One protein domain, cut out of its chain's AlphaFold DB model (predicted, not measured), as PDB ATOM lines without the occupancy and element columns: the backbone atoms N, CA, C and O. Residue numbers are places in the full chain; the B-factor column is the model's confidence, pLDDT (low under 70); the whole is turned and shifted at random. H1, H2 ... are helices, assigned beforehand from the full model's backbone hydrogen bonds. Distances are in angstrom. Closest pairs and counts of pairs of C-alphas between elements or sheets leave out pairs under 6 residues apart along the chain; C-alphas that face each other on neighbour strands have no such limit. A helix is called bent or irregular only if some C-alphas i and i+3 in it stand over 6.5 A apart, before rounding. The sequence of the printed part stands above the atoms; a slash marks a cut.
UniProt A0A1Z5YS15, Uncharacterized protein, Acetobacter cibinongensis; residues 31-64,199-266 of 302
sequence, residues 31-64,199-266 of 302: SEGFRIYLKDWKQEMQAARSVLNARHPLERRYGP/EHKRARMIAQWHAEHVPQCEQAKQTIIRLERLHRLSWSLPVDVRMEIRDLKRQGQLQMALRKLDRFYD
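What this domain is: This is residues 31 to 64 and 199 to 266 of the 302 residues of an uncharacterized protein of Acetobacter cibinongensis (UniProt A0A1Z5YS15). Two long helices, H1 and the bent H3, make an elongated body: H1 runs side by side with H3b, the second arm of H3, and a helical hairpin of H4 and H5 crosses this pair at one end. The first arm, H3a, extends toward the other end, where short H2 lies. The 102 printed residues include five named helices, H1 to H5 in order, and no named strand; the class is all helix. The whole is loose, with a radius of gyration of the C-alphas of 18.3 A and spans of 58 by 30 by 18 A.

How they stand to each other: H1, residues 32 to 52, touches H3b, residues 215 to 231, at a shallow tilt of 30 degrees, opposite ways; their closest C-alphas, of Ala 48 and Ala 220, are 4.6 A apart. H3, residues 199 to 231, was assigned as one helix by its hydrogen bonds but is bent, with C-alphas 212 and 215 7.2 A apart. With residues 32 to 37 alone, H1 touches H4, residues 239 to 250, about perpendicular at 87 degrees; the closest C-alphas, of Phe 34 and Arg 250, are 4.4 A apart. H4 forms a hairpin with H5, residues 254 to 266, at 21 degrees; the closest C-alphas, of Ile 245 and Ala 257, are 5.2 A apart. H2, residues 57 to 62, and H3a, residues 199 to 212, only just touch, with 3 pairs of C-alphas within 8 A, the closest being Leu 58 and Arg 202 at 7.3 A. In H1, H2, H3a, H3b, H4 and H5 every O i to N i+4 pair is within hydrogen-bond range.

Where its parts are: H1 begins at C-alpha 32 (-53.254, 13.692, -29.755) and is 30.6 A long. H3a is 19.9 A and H3b 24.2 A long. H5 ends at C-alpha 266 (-34.652, -1.302, -10.709).

The domain as a whole: Residues 65 to 198 are not printed; C-alphas 64 and 199 are 11.2 A apart across this cut. Of the links printed whole, none is long. Residues 61 to 64 have pLDDT under 70.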
ATOM      1  N   SER A  31     -56.058  14.072 -25.802       82.38
ATOM      2  CA  SER A  31     -54.953  14.749 -26.487       82.38
ATOM      3  C   SER A  31     -54.349  13.834 -27.552       82.38
ATOM      4  O   SER A  31     -54.283  12.615 -27.371       82.38
ATOM      5  N   GLU A  32     -53.875  14.422 -28.648       86.94
ATOM      6  CA  GLU A  32     -53.254  13.692 -29.755       86.94
ATOM      7  C   GLU A  32     -52.141  12.752 -29.272       86.94
ATOM      8  O   GLU A  32     -52.165  11.557 -29.566       86.94
ATOM      9  N   GLY A  33     -51.249  13.240 -28.405       86.94
ATOM     10  CA  GLY A  33     -50.212  12.403 -27.802       86.94
ATOM     11  C   GLY A  33     -50.777  11.234 -26.984       86.94
ATOM     12  O   GLY A  33     -50.280  10.117 -27.087       86.94
ATOM     13  N   PHE A  34     -51.875  11.406 -26.243       86.56
ATOM     14  CA  PHE A  34     -52.471  10.284 -25.511       86.56
ATOM     15  C   PHE A  34     -53.119   9.249 -26.444       86.56
ATOM     16  O   PHE A  34     -53.095   8.054 -26.145       86.56
ATOM     17  N   ARG A  35     -53.655   9.674 -27.596       87.81
ATOM     18  CA  ARG A  35     -54.135   8.752 -28.640       87.81
ATOM     19  C   ARG A  35     -52.987   7.924 -29.217       87.81
ATOM     20  O   ARG A  35     -53.152   6.713 -29.359       87.81
ATOM     21  N   ILE A  36     -51.841   8.554 -29.487       89.81
ATOM     22  CA  ILE A  36     -50.611   7.875 -29.927       89.81
ATOM     23  C   ILE A  36     -50.177   6.849 -28.873       89.81
ATOM     24  O   ILE A  36     -50.070   5.666 -29.182       89.81
ATOM     25  N   TYR A  37     -50.088   7.255 -27.602       92.44
ATOM     26  CA  TYR A  37     -49.766   6.345 -26.496       92.44
ATOM     27  C   TYR A  37     -50.695   5.120 -26.441       92.44
ATOM     28  O   TYR A  37     -50.224   3.994 -26.290       92.44
ATOM     29  N   LEU A  38     -52.015   5.314 -26.549       90.38
ATOM     30  CA  LEU A  38     -52.973   4.206 -26.514       90.38
ATOM     31  C   LEU A  38     -52.833   3.273 -27.720       90.38
ATOM     32  O   LEU A  38     -53.030   2.067 -27.566       90.38
ATOM     33  N   LYS A  39     -52.528   3.813 -28.904       92.62
ATOM     34  CA  LYS A  39     -52.276   3.021 -30.111       92.62
ATOM     35  C   LYS A  39     -51.040   2.144 -29.917       92.62
ATOM     36  O   LYS A  39     -51.151   0.929 -30.057       92.62
ATOM     37  N   ASP A  40     -49.927   2.740 -29.504       93.25
ATOM     38  CA  ASP A  40     -48.662   2.032 -29.309       93.25
ATOM     39  C   ASP A  40     -48.783   0.989 -28.195       93.25
ATOM     40  O   ASP A  40     -48.380  -0.159 -28.358       93.25
ATOM     41  N   TRP A  41     -49.433   1.339 -27.080       94.50
ATOM     42  CA  TRP A  41     -49.674   0.403 -25.981       94.50
ATOM     43  C   TRP A  41     -50.508  -0.803 -26.432       94.50
ATOM     44  O   TRP A  41     -50.192  -1.936 -26.071       94.50
ATOM     45  N   LYS A  42     -51.563  -0.584 -27.233       94.12
ATOM     46  CA  LYS A  42     -52.380  -1.675 -27.787       94.12
ATOM     47  C   LYS A  42     -51.568  -2.546 -28.739       94.12
ATOM     48  O   LYS A  42     -51.692  -3.765 -28.668       94.12
ATOM     49  N   GLN A  43     -50.761  -1.932 -29.599       95.88
ATOM     50  CA  GLN A  43     -49.920  -2.642 -30.557       95.88
ATOM     51  C   GLN A  43     -48.896  -3.531 -29.843       95.88
ATOM     52  O   GLN A  43     -48.820  -4.719 -30.142       95.88
ATOM     53  N   GLU A  44     -48.189  -3.000 -28.847       95.25
ATOM     54  CA  GLU A  44     -47.210  -3.749 -28.048       95.25
ATOM     55  C   GLU A  44     -47.873  -4.865 -27.224       95.25
ATOM     56  O   GLU A  44     -47.394  -6.000 -27.176       95.25
ATOM     57  N   MET A  45     -49.040  -4.588 -26.631       95.62
ATOM     58  CA  MET A  45     -49.830  -5.594 -25.913       95.62
ATOM     59  C   MET A  45     -50.276  -6.728 -26.846       95.62
ATOM     60  O   MET A  45     -50.221  -7.902 -26.481       95.62
ATOM     61  N   GLN A  46     -50.725  -6.389 -28.057       95.50
ATOM     62  CA  GLN A  46     -51.141  -7.366 -29.056       95.50
ATOM     63  C   GLN A  46     -49.952  -8.173 -29.585       95.50
ATOM     64  O   GLN A  46     -50.082  -9.387 -29.724       95.50
ATOM     65  N   ALA A  47     -48.801  -7.540 -29.816       95.38
ATOM     66  CA  ALA A  47     -47.577  -8.212 -30.238       95.38
ATOM     67  C   ALA A  47     -47.140  -9.252 -29.197       95.38
ATOM     68  O   ALA A  47     -47.001 -10.430 -29.528       95.38
ATOM     69  N   ALA A  48     -47.050  -8.872 -27.919       93.88
ATOM     70  CA  ALA A  48     -46.695  -9.800 -26.849       93.88
ATOM     71  C   ALA A  48     -47.714 -10.947 -26.707       93.88
ATOM     72  O   ALA A  48     -47.339 -12.113 -26.602       93.88
ATOM     73  N   ARG A  49     -49.019 -10.652 -26.786       94.31
ATOM     74  CA  ARG A  49     -50.059 -11.696 -26.775       94.31
ATOM     75  C   ARG A  49     -49.979 -12.620 -27.986       94.31
ATOM     76  O   ARG A  49     -50.299 -13.796 -27.856       94.31
ATOM     77  N   SER A  50     -49.577 -12.115 -29.151       94.75
ATOM     78  CA  SER A  50     -49.441 -12.936 -30.355       94.75
ATOM     79  C   SER A  50     -48.329 -13.976 -30.210       94.75
ATOM     80  O   SER A  50     -48.540 -15.118 -30.602       94.75
ATOM     81  N   VAL A  51     -47.217 -13.622 -29.552       93.81
ATOM     82  CA  VAL A  51     -46.131 -14.555 -29.209       93.81
ATOM     83  C   VAL A  51     -46.628 -15.628 -28.243       93.81
ATOM     84  O   VAL A  51     -46.432 -16.809 -28.492       93.81
ATOM     85  N   LEU A  52     -47.347 -15.246 -27.180       91.00
ATOM     86  CA  LEU A  52     -47.868 -16.213 -26.200       91.00
ATOM     87  C   LEU A  52     -48.932 -17.157 -26.766       91.00
ATOM     88  O   LEU A  52     -49.093 -18.271 -26.278       91.00
ATOM     89  N   ASN A  53     -49.675 -16.699 -27.771       90.38
ATOM     90  CA  ASN A  53     -50.691 -17.495 -28.450       90.38
ATOM     91  C   ASN A  53     -50.144 -18.220 -29.685       90.38
ATOM     92  O   ASN A  53     -50.908 -18.916 -30.360       90.38
ATOM     93  N   ALA A  54     -48.861 -18.037 -30.012       89.69
ATOM     94  CA  ALA A  54     -48.243 -18.713 -31.134       89.69
ATOM     95  C   ALA A  54     -48.264 -20.222 -30.888       89.69
ATOM     96  O   ALA A  54     -48.025 -20.710 -29.784       89.69
ATOM     97  N   ARG A  55     -48.573 -20.964 -31.944       86.50
ATOM     98  CA  ARG A  55     -48.582 -22.424 -31.952       86.50
ATOM     99  C   ARG A  55     -47.772 -22.905 -33.132       86.50
ATOM    100  O   ARG A  55     -47.745 -22.243 -34.174       86.50
ATOM    101  N   HIS A  56     -47.180 -24.083 -32.998       84.69
ATOM    102  CA  HIS A  56     -46.474 -24.684 -34.114       84.69
ATOM    103  C   HIS A  56     -47.448 -24.940 -35.287       84.69
ATOM    104  O   HIS A  56     -48.549 -25.455 -35.061       84.69
ATOM    105  N   PRO A  57     -47.081 -24.658 -36.556       82.31
ATOM    106  CA  PRO A  57     -47.976 -24.854 -37.703       82.31
ATOM    107  C   PRO A  57     -48.545 -26.274 -37.830       82.31
ATOM    108  O   PRO A  57     -49.667 -26.455 -38.312       82.31
ATOM    109  N   LEU A  58     -47.805 -27.290 -37.367       79.25
ATOM    110  CA  LEU A  58     -48.280 -28.679 -37.386       79.25
ATOM    111  C   LEU A  58     -49.435 -28.937 -36.415       79.25
ATOM    112  O   LEU A  58     -50.278 -29.767 -36.734       79.25
ATOM    113  N   GLU A  59     -49.526 -28.211 -35.299       80.44
ATOM    114  CA  GLU A  59     -50.673 -28.323 -34.384       80.44
ATOM    115  C   GLU A  59     -51.972 -27.897 -35.077       80.44
ATOM    116  O   GLU A  59     -53.032 -28.476 -34.856       80.44
ATOM    117  N   ARG A  60     -51.890 -26.903 -35.972       73.88
ATOM    118  CA  ARG A  60     -53.043 -26.432 -36.746       73.88
ATOM    119  C   ARG A  60     -53.379 -27.361 -37.910       73.88
ATOM    120  O   ARG A  60     -54.551 -27.557 -38.208       73.88
ATOM    121  N   ARG A  61     -52.356 -27.908 -38.577       69.31
ATOM    122  CA  ARG A  61     -52.515 -28.756 -39.768       69.31
ATOM    123  C   ARG A  61     -53.034 -30.155 -39.441       69.31
ATOM    124  O   ARG A  61     -53.793 -30.699 -40.235       69.31
ATOM    125  N   TYR A  62     -52.613 -30.726 -38.315       64.31
ATOM    126  CA  TYR A  62     -52.963 -32.097 -37.937       64.31
ATOM    127  C   TYR A  62     -54.035 -32.182 -36.845       64.31
ATOM    128  O   TYR A  62     -54.515 -33.277 -36.578       64.31
ATOM    129  N   GLY A  63     -54.483 -31.037 -36.308       60.12
ATOM    130  CA  GLY A  63     -55.635 -30.957 -35.409       60.12
ATOM    131  C   GLY A  63     -55.470 -31.788 -34.128       60.12
ATOM    132  O   GLY A  63     -54.361 -32.219 -33.813       60.12
ATOM    133  N   PRO A  64     -56.549 -31.996 -33.355       59.56
ATOM    134  CA  PRO A  64     -56.528 -32.969 -32.267       59.56
ATOM    135  C   PRO A  64     -56.277 -34.378 -32.820       59.56
ATOM    136  O   PRO A  64     -56.745 -34.701 -33.915       59.56
ATOM    137  N   GLU A 199     -46.798 -39.517 -35.698       86.25
ATOM    138  CA  GLU A 199     -47.241 -38.816 -34.487       86.25
ATOM    139  C   GLU A 199     -46.068 -38.502 -33.559       86.25
ATOM    140  O   GLU A 199     -45.884 -37.347 -33.176       86.25
ATOM    141  N   HIS A 200     -45.209 -39.480 -33.266       88.12
ATOM    142  CA  HIS A 200     -44.029 -39.265 -32.429       88.12
ATOM    143  C   HIS A 200     -43.046 -38.258 -33.036       88.12
ATOM    144  O   HIS A 200     -42.471 -37.439 -32.318       88.12
ATOM    145  N   LYS A 201     -42.828 -38.288 -34.355       86.06
ATOM    146  CA  LYS A 201     -41.986 -37.303 -35.048       86.06
ATOM    147  C   LYS A 201     -42.598 -35.903 -34.960       86.06
ATOM    148  O   LYS A 201     -41.885 -34.959 -34.627       86.06
ATOM    149  N   ARG A 202     -43.910 -35.765 -35.183       85.38
ATOM    150  CA  ARG A 202     -44.631 -34.489 -35.035       85.38
ATOM    151  C   ARG A 202     -44.552 -33.952 -33.609       85.38
ATOM    152  O   ARG A 202     -44.185 -32.794 -33.435       85.38
ATOM    153  N   ALA A 203     -44.821 -34.791 -32.612       86.44
ATOM    154  CA  ALA A 203     -44.749 -34.421 -31.202       86.44
ATOM    155  C   ALA A 203     -43.348 -33.925 -30.815       86.44
ATOM    156  O   ALA A 203     -43.229 -32.902 -30.149       86.44
ATOM    157  N   ARG A 204     -42.285 -34.590 -31.295       90.31
ATOM    158  CA  ARG A 204     -40.899 -34.145 -31.080       90.31
ATOM    159  C   ARG A 204     -40.621 -32.772 -31.688       90.31
ATOM    160  O   ARG A 204     -40.079 -31.921 -30.997       90.31
ATOM    161  N   MET A 205     -41.018 -32.540 -32.941       88.62
ATOM    162  CA  MET A 205     -40.824 -31.235 -33.593       88.62
ATOM    163  C   MET A 205     -41.595 -30.118 -32.881       88.62
ATOM    164  O   MET A 205     -41.062 -29.034 -32.683       88.62
ATOM    165  N   ILE A 206     -42.835 -30.391 -32.465       87.38
ATOM    166  CA  ILE A 206     -43.653 -29.443 -31.701       87.38
ATOM    167  C   ILE A 206     -42.994 -29.137 -30.352       87.38
ATOM    168  O   ILE A 206     -42.848 -27.973 -29.991       87.38
ATOM    169  N   ALA A 207     -42.551 -30.162 -29.621       89.50
ATOM    170  CA  ALA A 207     -41.877 -29.988 -28.338       89.50
ATOM    171  C   ALA A 207     -40.570 -29.193 -28.475       89.50
ATOM    172  O   ALA A 207     -40.314 -28.302 -27.668       89.50
ATOM    173  N   GLN A 208     -39.777 -29.472 -29.513       93.50
ATOM    174  CA  GLN A 208     -38.563 -28.719 -29.815       93.50
ATOM    175  C   GLN A 208     -38.880 -27.252 -30.125       93.50
ATOM    176  O   GLN A 208     -38.257 -26.363 -29.553       93.50
ATOM    177  N   TRP A 209     -39.890 -26.994 -30.958       92.75
ATOM    178  CA  TRP A 209     -40.334 -25.633 -31.253       92.75
ATOM    179  C   TRP A 209     -40.735 -24.888 -29.977       92.75
ATOM    180  O   TRP A 209     -40.265 -23.775 -29.751       92.75
ATOM    181  N   HIS A 210     -41.533 -25.509 -29.100       90.00
ATOM    182  CA  HIS A 210     -41.904 -24.905 -27.814       90.00
ATOM    183  C   HIS A 210     -40.681 -24.617 -26.949       90.00
ATOM    184  O   HIS A 210     -40.599 -23.529 -26.387       90.00
ATOM    185  N   ALA A 211     -39.719 -25.545 -26.878       93.44
ATOM    186  CA  ALA A 211     -38.477 -25.365 -26.127       93.44
ATOM    187  C   ALA A 211     -37.655 -24.169 -26.641       93.44
ATOM    188  O   ALA A 211     -37.183 -23.359 -25.846       93.44
ATOM    189  N   GLU A 212     -37.546 -24.012 -27.961       93.88
ATOM    190  CA  GLU A 212     -36.866 -22.881 -28.606       93.88
ATOM    191  C   GLU A 212     -37.613 -21.547 -28.403       93.88
ATOM    192  O   GLU A 212     -36.987 -20.487 -28.344       93.88
ATOM    193  N   HIS A 213     -38.943 -21.581 -28.246       91.56
ATOM    194  CA  HIS A 213     -39.785 -20.390 -28.068       91.56
ATOM    195  C   HIS A 213     -39.947 -19.951 -26.605       91.56
ATOM    196  O   HIS A 213     -40.383 -18.822 -26.362       91.56
ATOM    197  N   VAL A 214     -39.555 -20.771 -25.619       92.62
ATOM    198  CA  VAL A 214     -39.580 -20.413 -24.184       92.62
ATOM    199  C   VAL A 214     -39.027 -19.008 -23.892       92.62
ATOM    200  O   VAL A 214     -39.749 -18.232 -23.261       92.62
ATOM    201  N   PRO A 215     -37.815 -18.611 -24.339       94.69
ATOM    202  CA  PRO A 215     -37.275 -17.288 -24.014       94.69
ATOM    203  C   PRO A 215     -38.138 -16.141 -24.557       94.69
ATOM    204  O   PRO A 215     -38.334 -15.135 -23.876       94.69
ATOM    205  N   GLN A 216     -38.705 -16.304 -25.753       93.75
ATOM    206  CA  GLN A 216     -39.586 -15.310 -26.369       93.75
ATOM    207  C   GLN A 216     -40.908 -15.200 -25.600       93.75
ATOM    208  O   GLN A 216     -41.408 -14.098 -25.374       93.75
ATOM    209  N   CYS A 217     -41.449 -16.331 -25.141       93.19
ATOM    210  CA  CYS A 217     -42.627 -16.372 -24.284       93.19
ATOM    211  C   CYS A 217     -42.378 -15.682 -22.936       93.19
ATOM    212  O   CYS A 217     -43.210 -14.895 -22.490       93.19
ATOM    213  N   GLU A 218     -41.233 -15.917 -22.294       95.06
ATOM    214  CA  GLU A 218     -40.882 -15.232 -21.045       95.06
ATOM    215  C   GLU A 218     -40.724 -13.720 -21.250       95.06
ATOM    216  O   GLU A 218     -41.297 -12.927 -20.497       95.06
ATOM    217  N   GLN A 219     -40.053 -13.298 -22.326       95.31
ATOM    218  CA  GLN A 219     -39.950 -11.883 -22.683       95.31
ATOM    219  C   GLN A 219     -41.330 -11.260 -22.944       95.31
ATOM    220  O   GLN A 219     -41.620 -10.161 -22.468       95.31
ATOM    221  N   ALA A 220     -42.216 -11.956 -23.659       94.31
ATOM    222  CA  ALA A 220     -43.574 -11.491 -23.920       94.31
ATOM    223  C   ALA A 220     -44.402 -11.361 -22.628       94.31
ATOM    224  O   ALA A 220     -45.086 -10.351 -22.447       94.31
ATOM    225  N   LYS A 221     -44.300 -12.319 -21.693       95.00
ATOM    226  CA  LYS A 221     -44.931 -12.220 -20.361       95.00
ATOM    227  C   LYS A 221     -44.434 -10.991 -19.606       95.00
ATOM    228  O   LYS A 221     -45.246 -10.219 -19.096       95.00
ATOM    229  N   GLN A 222     -43.119 -10.770 -19.568       94.69
ATOM    230  CA  GLN A 222     -42.531  -9.594 -18.923       94.69
ATOM    231  C   GLN A 222     -43.018  -8.290 -19.564       94.69
ATOM    232  O   GLN A 222     -43.373  -7.351 -18.851       94.69
ATOM    233  N   THR A 223     -43.102  -8.238 -20.894       94.25
ATOM    234  CA  THR A 223     -43.642  -7.087 -21.628       94.25
ATOM    235  C   THR A 223     -45.096  -6.812 -21.254       94.25
ATOM    236  O   THR A 223     -45.429  -5.667 -20.946       94.25
ATOM    237  N   ILE A 224     -45.957  -7.835 -21.184       93.88
ATOM    238  CA  ILE A 224     -47.350  -7.671 -20.737       93.88
ATOM    239  C   ILE A 224     -47.395  -7.116 -19.313       93.88
ATOM    240  O   ILE A 224     -48.065  -6.112 -19.082       93.88
ATOM    241  N   ILE A 225     -46.635  -7.697 -18.379       91.88
ATOM    242  CA  ILE A 225     -46.577  -7.227 -16.987       91.88
ATOM    243  C   ILE A 225     -46.137  -5.756 -16.928       91.88
ATOM    244  O   ILE A 225     -46.749  -4.954 -16.218       91.88
ATOM    245  N   ARG A 226     -45.107  -5.364 -17.692       92.31
ATOM    246  CA  ARG A 226     -44.623  -3.974 -17.768       92.31
ATOM    247  C   ARG A 226     -45.694  -3.033 -18.318       92.31
ATOM    248  O   ARG A 226     -45.947  -1.983 -17.729       92.31
ATOM    249  N   LEU A 227     -46.371  -3.419 -19.398       91.25
ATOM    250  CA  LEU A 227     -47.449  -2.639 -20.010       91.25
ATOM    251  C   LEU A 227     -48.679  -2.520 -19.098       91.25
ATOM    252  O   LEU A 227     -49.305  -1.456 -19.060       91.25
ATOM    253  N   GLU A 228     -49.027  -3.568 -18.352       90.31
ATOM    254  CA  GLU A 228     -50.124  -3.564 -17.379       90.31
ATOM    255  C   GLU A 228     -49.810  -2.670 -16.179       90.31
ATOM    256  O   GLU A 228     -50.639  -1.833 -15.813       90.31
ATOM    257  N   ARG A 229     -48.596  -2.774 -15.620       88.38
ATOM    258  CA  ARG A 229     -48.107  -1.881 -14.554       88.38
ATOM    259  C   ARG A 229     -48.081  -0.429 -15.013       88.38
ATOM    260  O   ARG A 229     -48.486   0.459 -14.266       88.38
ATOM    261  N   LEU A 230     -47.648  -0.180 -16.250       89.31
ATOM    262  CA  LEU A 230     -47.664   1.162 -16.814       89.31
ATOM    263  C   LEU A 230     -49.091   1.685 -16.933       89.31
ATOM    264  O   LEU A 230     -49.340   2.840 -16.593       89.31
ATOM    265  N   HIS A 231     -50.036   0.869 -17.402       83.88
ATOM    266  CA  HIS A 231     -51.431   1.275 -17.537       83.88
ATOM    267  C   HIS A 231     -52.077   1.553 -16.168       83.88
ATOM    268  O   HIS A 231     -52.711   2.596 -15.993       83.88
ATOM    269  N   ARG A 232     -51.843   0.673 -15.187       85.06
ATOM    270  CA  ARG A 232     -52.367   0.735 -13.815       85.06
ATOM    271  C   ARG A 232     -51.260   1.097 -12.823       85.06
ATOM    272  O   ARG A 232     -50.764   0.245 -12.090       85.06
ATOM    273  N   LEU A 233     -50.881   2.376 -12.796       84.31
ATOM    274  CA  LEU A 233     -49.839   2.859 -11.886       84.31
ATOM    275  C   LEU A 233     -50.238   2.632 -10.423       84.31
ATOM    276  O   LEU A 233     -51.285   3.108  -9.980       84.31
ATOM    277  N   SER A 234     -49.375   1.945  -9.677       79.69
ATOM    278  CA  SER A 234     -49.548   1.719  -8.241       79.69
ATOM    279  C   SER A 234     -49.497   3.030  -7.453       79.69
ATOM    280  O   SER A 234     -48.732   3.938  -7.782       79.69
ATOM    281  N   TRP A 235     -50.257   3.106  -6.359       76.38
ATOM    282  CA  TRP A 235     -50.170   4.201  -5.386       76.38
ATOM    283  C   TRP A 235     -48.856   4.209  -4.598       76.38
ATOM    284  O   TRP A 235     -48.510   5.248  -4.046       76.38
ATOM    285  N   SER A 236     -48.110   3.097  -4.599       80.31
ATOM    286  CA  SER A 236     -46.772   2.998  -3.998       80.31
ATOM    287  C   SER A 236     -45.696   3.786  -4.753       80.31
ATOM    288  O   SER A 236     -44.604   3.982  -4.229       80.31
ATOM    289  N   LEU A 237     -45.982   4.245  -5.976       85.25
ATOM    290  CA  LEU A 237     -45.069   5.100  -6.726       85.25
ATOM    291  C   LEU A 237     -45.086   6.537  -6.163       85.25
ATOM    292  O   LEU A 237     -46.179   7.102  -5.982       85.25
ATOM    293  N   PRO A 238     -43.910   7.168  -5.977       90.25
ATOM    294  CA  PRO A 238     -43.799   8.580  -5.641       90.25
ATOM    295  C   PRO A 238     -44.633   9.467  -6.569       90.25
ATOM    296  O   PRO A 238     -44.854   9.159  -7.747       90.25
ATOM    297  N   VAL A 239     -45.172  10.553  -6.015       86.94
ATOM    298  CA  VAL A 239     -46.123  11.424  -6.723       86.94
ATOM    299  C   VAL A 239     -45.479  12.055  -7.957       86.94
ATOM    300  O   VAL A 239     -46.102  12.077  -9.015       86.94
ATOM    301  N   ASP A 240     -44.237  12.504  -7.838       89.38
ATOM    302  CA  ASP A 240     -43.407  13.032  -8.921       89.38
ATOM    303  C   ASP A 240     -43.250  12.015 -10.061       89.38
ATOM    304  O   ASP A 240     -43.579  12.327 -11.205       89.38
ATOM    305  N   VAL A 241     -42.894  10.763  -9.749       88.69
ATOM    306  CA  VAL A 241     -42.755   9.686 -10.746       88.69
ATOM    307  C   VAL A 241     -44.085   9.405 -11.451       88.69
ATOM    308  O   VAL A 241     -44.127   9.250 -12.673       88.69
ATOM    309  N   ARG A 242     -45.203   9.370 -10.713       89.31
ATOM    310  CA  ARG A 242     -46.533   9.159 -11.309       89.31
ATOM    311  C   ARG A 242     -46.969  10.308 -12.207       89.31
ATOM    312  O   ARG A 242     -47.609  10.056 -13.230       89.31
ATOM    313  N   MET A 243     -46.665  11.545 -11.822       89.31
ATOM    314  CA  MET A 243     -46.991  12.727 -12.616       89.31
ATOM    315  C   MET A 243     -46.157  12.772 -13.893       89.31
ATOM    316  O   MET A 243     -46.730  12.924 -14.967       89.31
ATOM    317  N   GLU A 244     -44.856  12.497 -13.808       92.62
ATOM    318  CA  GLU A 244     -43.976  12.429 -14.976       92.62
ATOM    319  C   GLU A 244     -44.421  11.334 -15.954       92.62
ATOM    320  O   GLU A 244     -44.577  11.590 -17.145       92.62
ATOM    321  N   ILE A 245     -44.749  10.132 -15.464       90.81
ATOM    322  CA  ILE A 245     -45.304   9.072 -16.317       90.81
ATOM    323  C   ILE A 245     -46.633   9.509 -16.950       90.81
ATOM    324  O   ILE A 245     -46.886   9.218 -18.119       90.81
ATOM    325  N   ARG A 246     -47.509  10.195 -16.207       89.56
ATOM    326  CA  ARG A 246     -48.778  10.704 -16.747       89.56
ATOM    327  C   ARG A 246     -48.544  11.732 -17.857       89.56
ATOM    328  O   ARG A 246     -49.279  11.703 -18.843       89.56
ATOM    329  N   ASP A 247     -47.549  12.598 -17.721       91.38
ATOM    330  CA  ASP A 247     -47.220  13.595 -18.738       91.38
ATOM    331  C   ASP A 247     -46.585  12.952 -19.976       91.38
ATOM    332  O   ASP A 247     -47.028  13.228 -21.091       91.38
ATOM    333  N   LEU A 248     -45.689  11.976 -19.801       92.25
ATOM    334  CA  LEU A 248     -45.144  11.171 -20.904       92.25
ATOM    335  C   LEU A 248     -46.252  10.440 -21.682       92.25
ATOM    336  O   LEU A 248     -46.238  10.415 -22.913       92.25
ATOM    337  N   LYS A 249     -47.272   9.909 -20.992       91.56
ATOM    338  CA  LYS A 249     -48.460   9.331 -21.650       91.56
ATOM    339  C   LYS A 249     -49.226  10.367 -22.473       91.56
ATOM    340  O   LYS A 249     -49.655  10.059 -23.577       91.56
ATOM    341  N   ARG A 250     -49.419  11.585 -21.954       88.06
ATOM    342  CA  ARG A 250     -50.124  12.668 -22.670       88.06
ATOM    343  C   ARG A 250     -49.383  13.132 -23.920       88.06
ATOM    344  O   ARG A 250     -50.039  13.591 -24.849       88.06
ATOM    345  N   GLN A 251     -48.058  13.003 -23.915       92.06
ATOM    346  CA  GLN A 251     -47.163  13.331 -25.025       92.06
ATOM    347  C   GLN A 251     -46.981  12.179 -26.027       92.06
ATOM    348  O   GLN A 251     -46.311  12.365 -27.034       92.06
ATOM    349  N   GLY A 252     -47.550  10.992 -25.780       90.00
ATOM    350  CA  GLY A 252     -47.388   9.839 -26.677       90.00
ATOM    351  C   GLY A 252     -46.079   9.074 -26.514       90.00
ATOM    352  O   GLY A 252     -45.761   8.215 -27.325       90.00
ATOM    353  N   GLN A 253     -45.311   9.336 -25.459       94.38
ATOM    354  CA  GLN A 253     -43.973   8.776 -25.286       94.38
ATOM    355  C   GLN A 253     -44.000   7.449 -24.507       94.38
ATOM    356  O   GLN A 253     -43.510   7.366 -23.378       94.38
ATOM    357  N   LEU A 254     -44.565   6.388 -25.104       93.38
ATOM    358  CA  LEU A 254     -44.699   5.064 -24.466       93.38
ATOM    359  C   LEU A 254     -43.362   4.524 -23.934       93.38
ATOM    360  O   LEU A 254     -43.269   4.135 -22.770       93.38
ATOM    361  N   GLN A 255     -42.321   4.528 -24.769       94.44
ATOM    362  CA  GLN A 255     -41.019   3.953 -24.417       94.44
ATOM    363  C   GLN A 255     -40.327   4.723 -23.288       94.44
ATOM    364  O   GLN A 255     -39.710   4.122 -22.409       94.44
ATOM    365  N   MET A 256     -40.459   6.052 -23.256       94.12
ATOM    366  CA  MET A 256     -39.916   6.852 -22.154       94.12
ATOM    367  C   MET A 256     -40.695   6.619 -20.857       94.12
ATOM    368  O   MET A 256     -40.082   6.498 -19.798       94.12
ATOM    369  N   ALA A 257     -42.021   6.478 -20.941       92.44
ATOM    370  CA  ALA A 257     -42.863   6.155 -19.795       92.44
ATOM    371  C   ALA A 257     -42.529   4.770 -19.204       92.44
ATOM    372  O   ALA A 257     -42.450   4.635 -17.983       92.44
ATOM    373  N   LEU A 258     -42.268   3.769 -20.056       92.38
ATOM    374  CA  LEU A 258     -41.773   2.449 -19.644       92.38
ATOM    375  C   LEU A 258     -40.410   2.555 -18.956       92.38
ATOM    376  O   LEU A 258     -40.284   2.140 -17.810       92.38
ATOM    377  N   ARG A 259     -39.425   3.207 -19.589       93.31
ATOM    378  CA  ARG A 259     -38.088   3.398 -18.995       93.31
ATOM    379  C   ARG A 259     -38.146   4.107 -17.644       93.31
ATOM    380  O   ARG A 259     -37.373   3.779 -16.750       93.31
ATOM    381  N   LYS A 260     -39.033   5.096 -17.482       92.12
ATOM    382  CA  LYS A 260     -39.207   5.800 -16.204       92.12
ATOM    383  C   LYS A 260     -39.765   4.874 -15.123       92.12
ATOM    384  O   LYS A 260     -39.296   4.933 -13.990       92.12
ATOM    385  N   LEU A 261     -40.730   4.030 -15.484       90.06
ATOM    386  CA  LEU A 261     -41.296   3.022 -14.594       90.06
ATOM    387  C   LEU A 261     -40.245   1.975 -14.197       90.06
ATOM    388  O   LEU A 261     -40.108   1.694 -13.011       90.06
ATOM    389  N   ASP A 262     -39.479   1.451 -15.157       89.31
ATOM    390  CA  ASP A 262     -38.445   0.440 -14.903       89.31
ATOM    391  C   ASP A 262     -37.351   0.988 -13.980       89.31
ATOM    392  O   ASP A 262     -37.076   0.394 -12.947       89.31
ATOM    393  N   ARG A 263     -36.837   2.201 -14.244       88.31
ATOM    394  CA  ARG A 263     -35.832   2.864 -13.386       88.31
ATOM    395  C   ARG A 263     -36.243   2.959 -11.917       88.31
ATOM    396  O   ARG A 263     -35.371   2.977 -11.050       88.31
ATOM    397  N   PHE A 264     -37.539   3.091 -11.635       84.75
ATOM    398  CA  PHE A 264     -38.036   3.115 -10.262       84.75
ATOM    399  C   PHE A 264     -37.981   1.726  -9.616       84.75
ATOM    400  O   PHE A 264     -37.531   1.607  -8.480       84.75
ATOM    401  N   TYR A 265     -38.405   0.684 -10.333       81.62
ATOM    402  CA  TYR A 265     -38.368  -0.685  -9.818       81.62
ATOM    403  C   TYR A 265     -36.942  -1.254  -9.755       81.62
ATOM    404  O   TYR A 265     -36.630  -1.950  -8.796       81.62
ATOM    405  N   ASP A 266     -36.059  -0.877 -10.682       77.81
ATOM    406  CA  ASP A 266     -34.652  -1.302 -10.709       77.81
ATOM    407  C   ASP A 266     -33.828  -0.678  -9.566       77.81
ATOM    408  O   ASP A 266     -32.932  -1.317  -9.017       77.81
TER     409      ASP A 266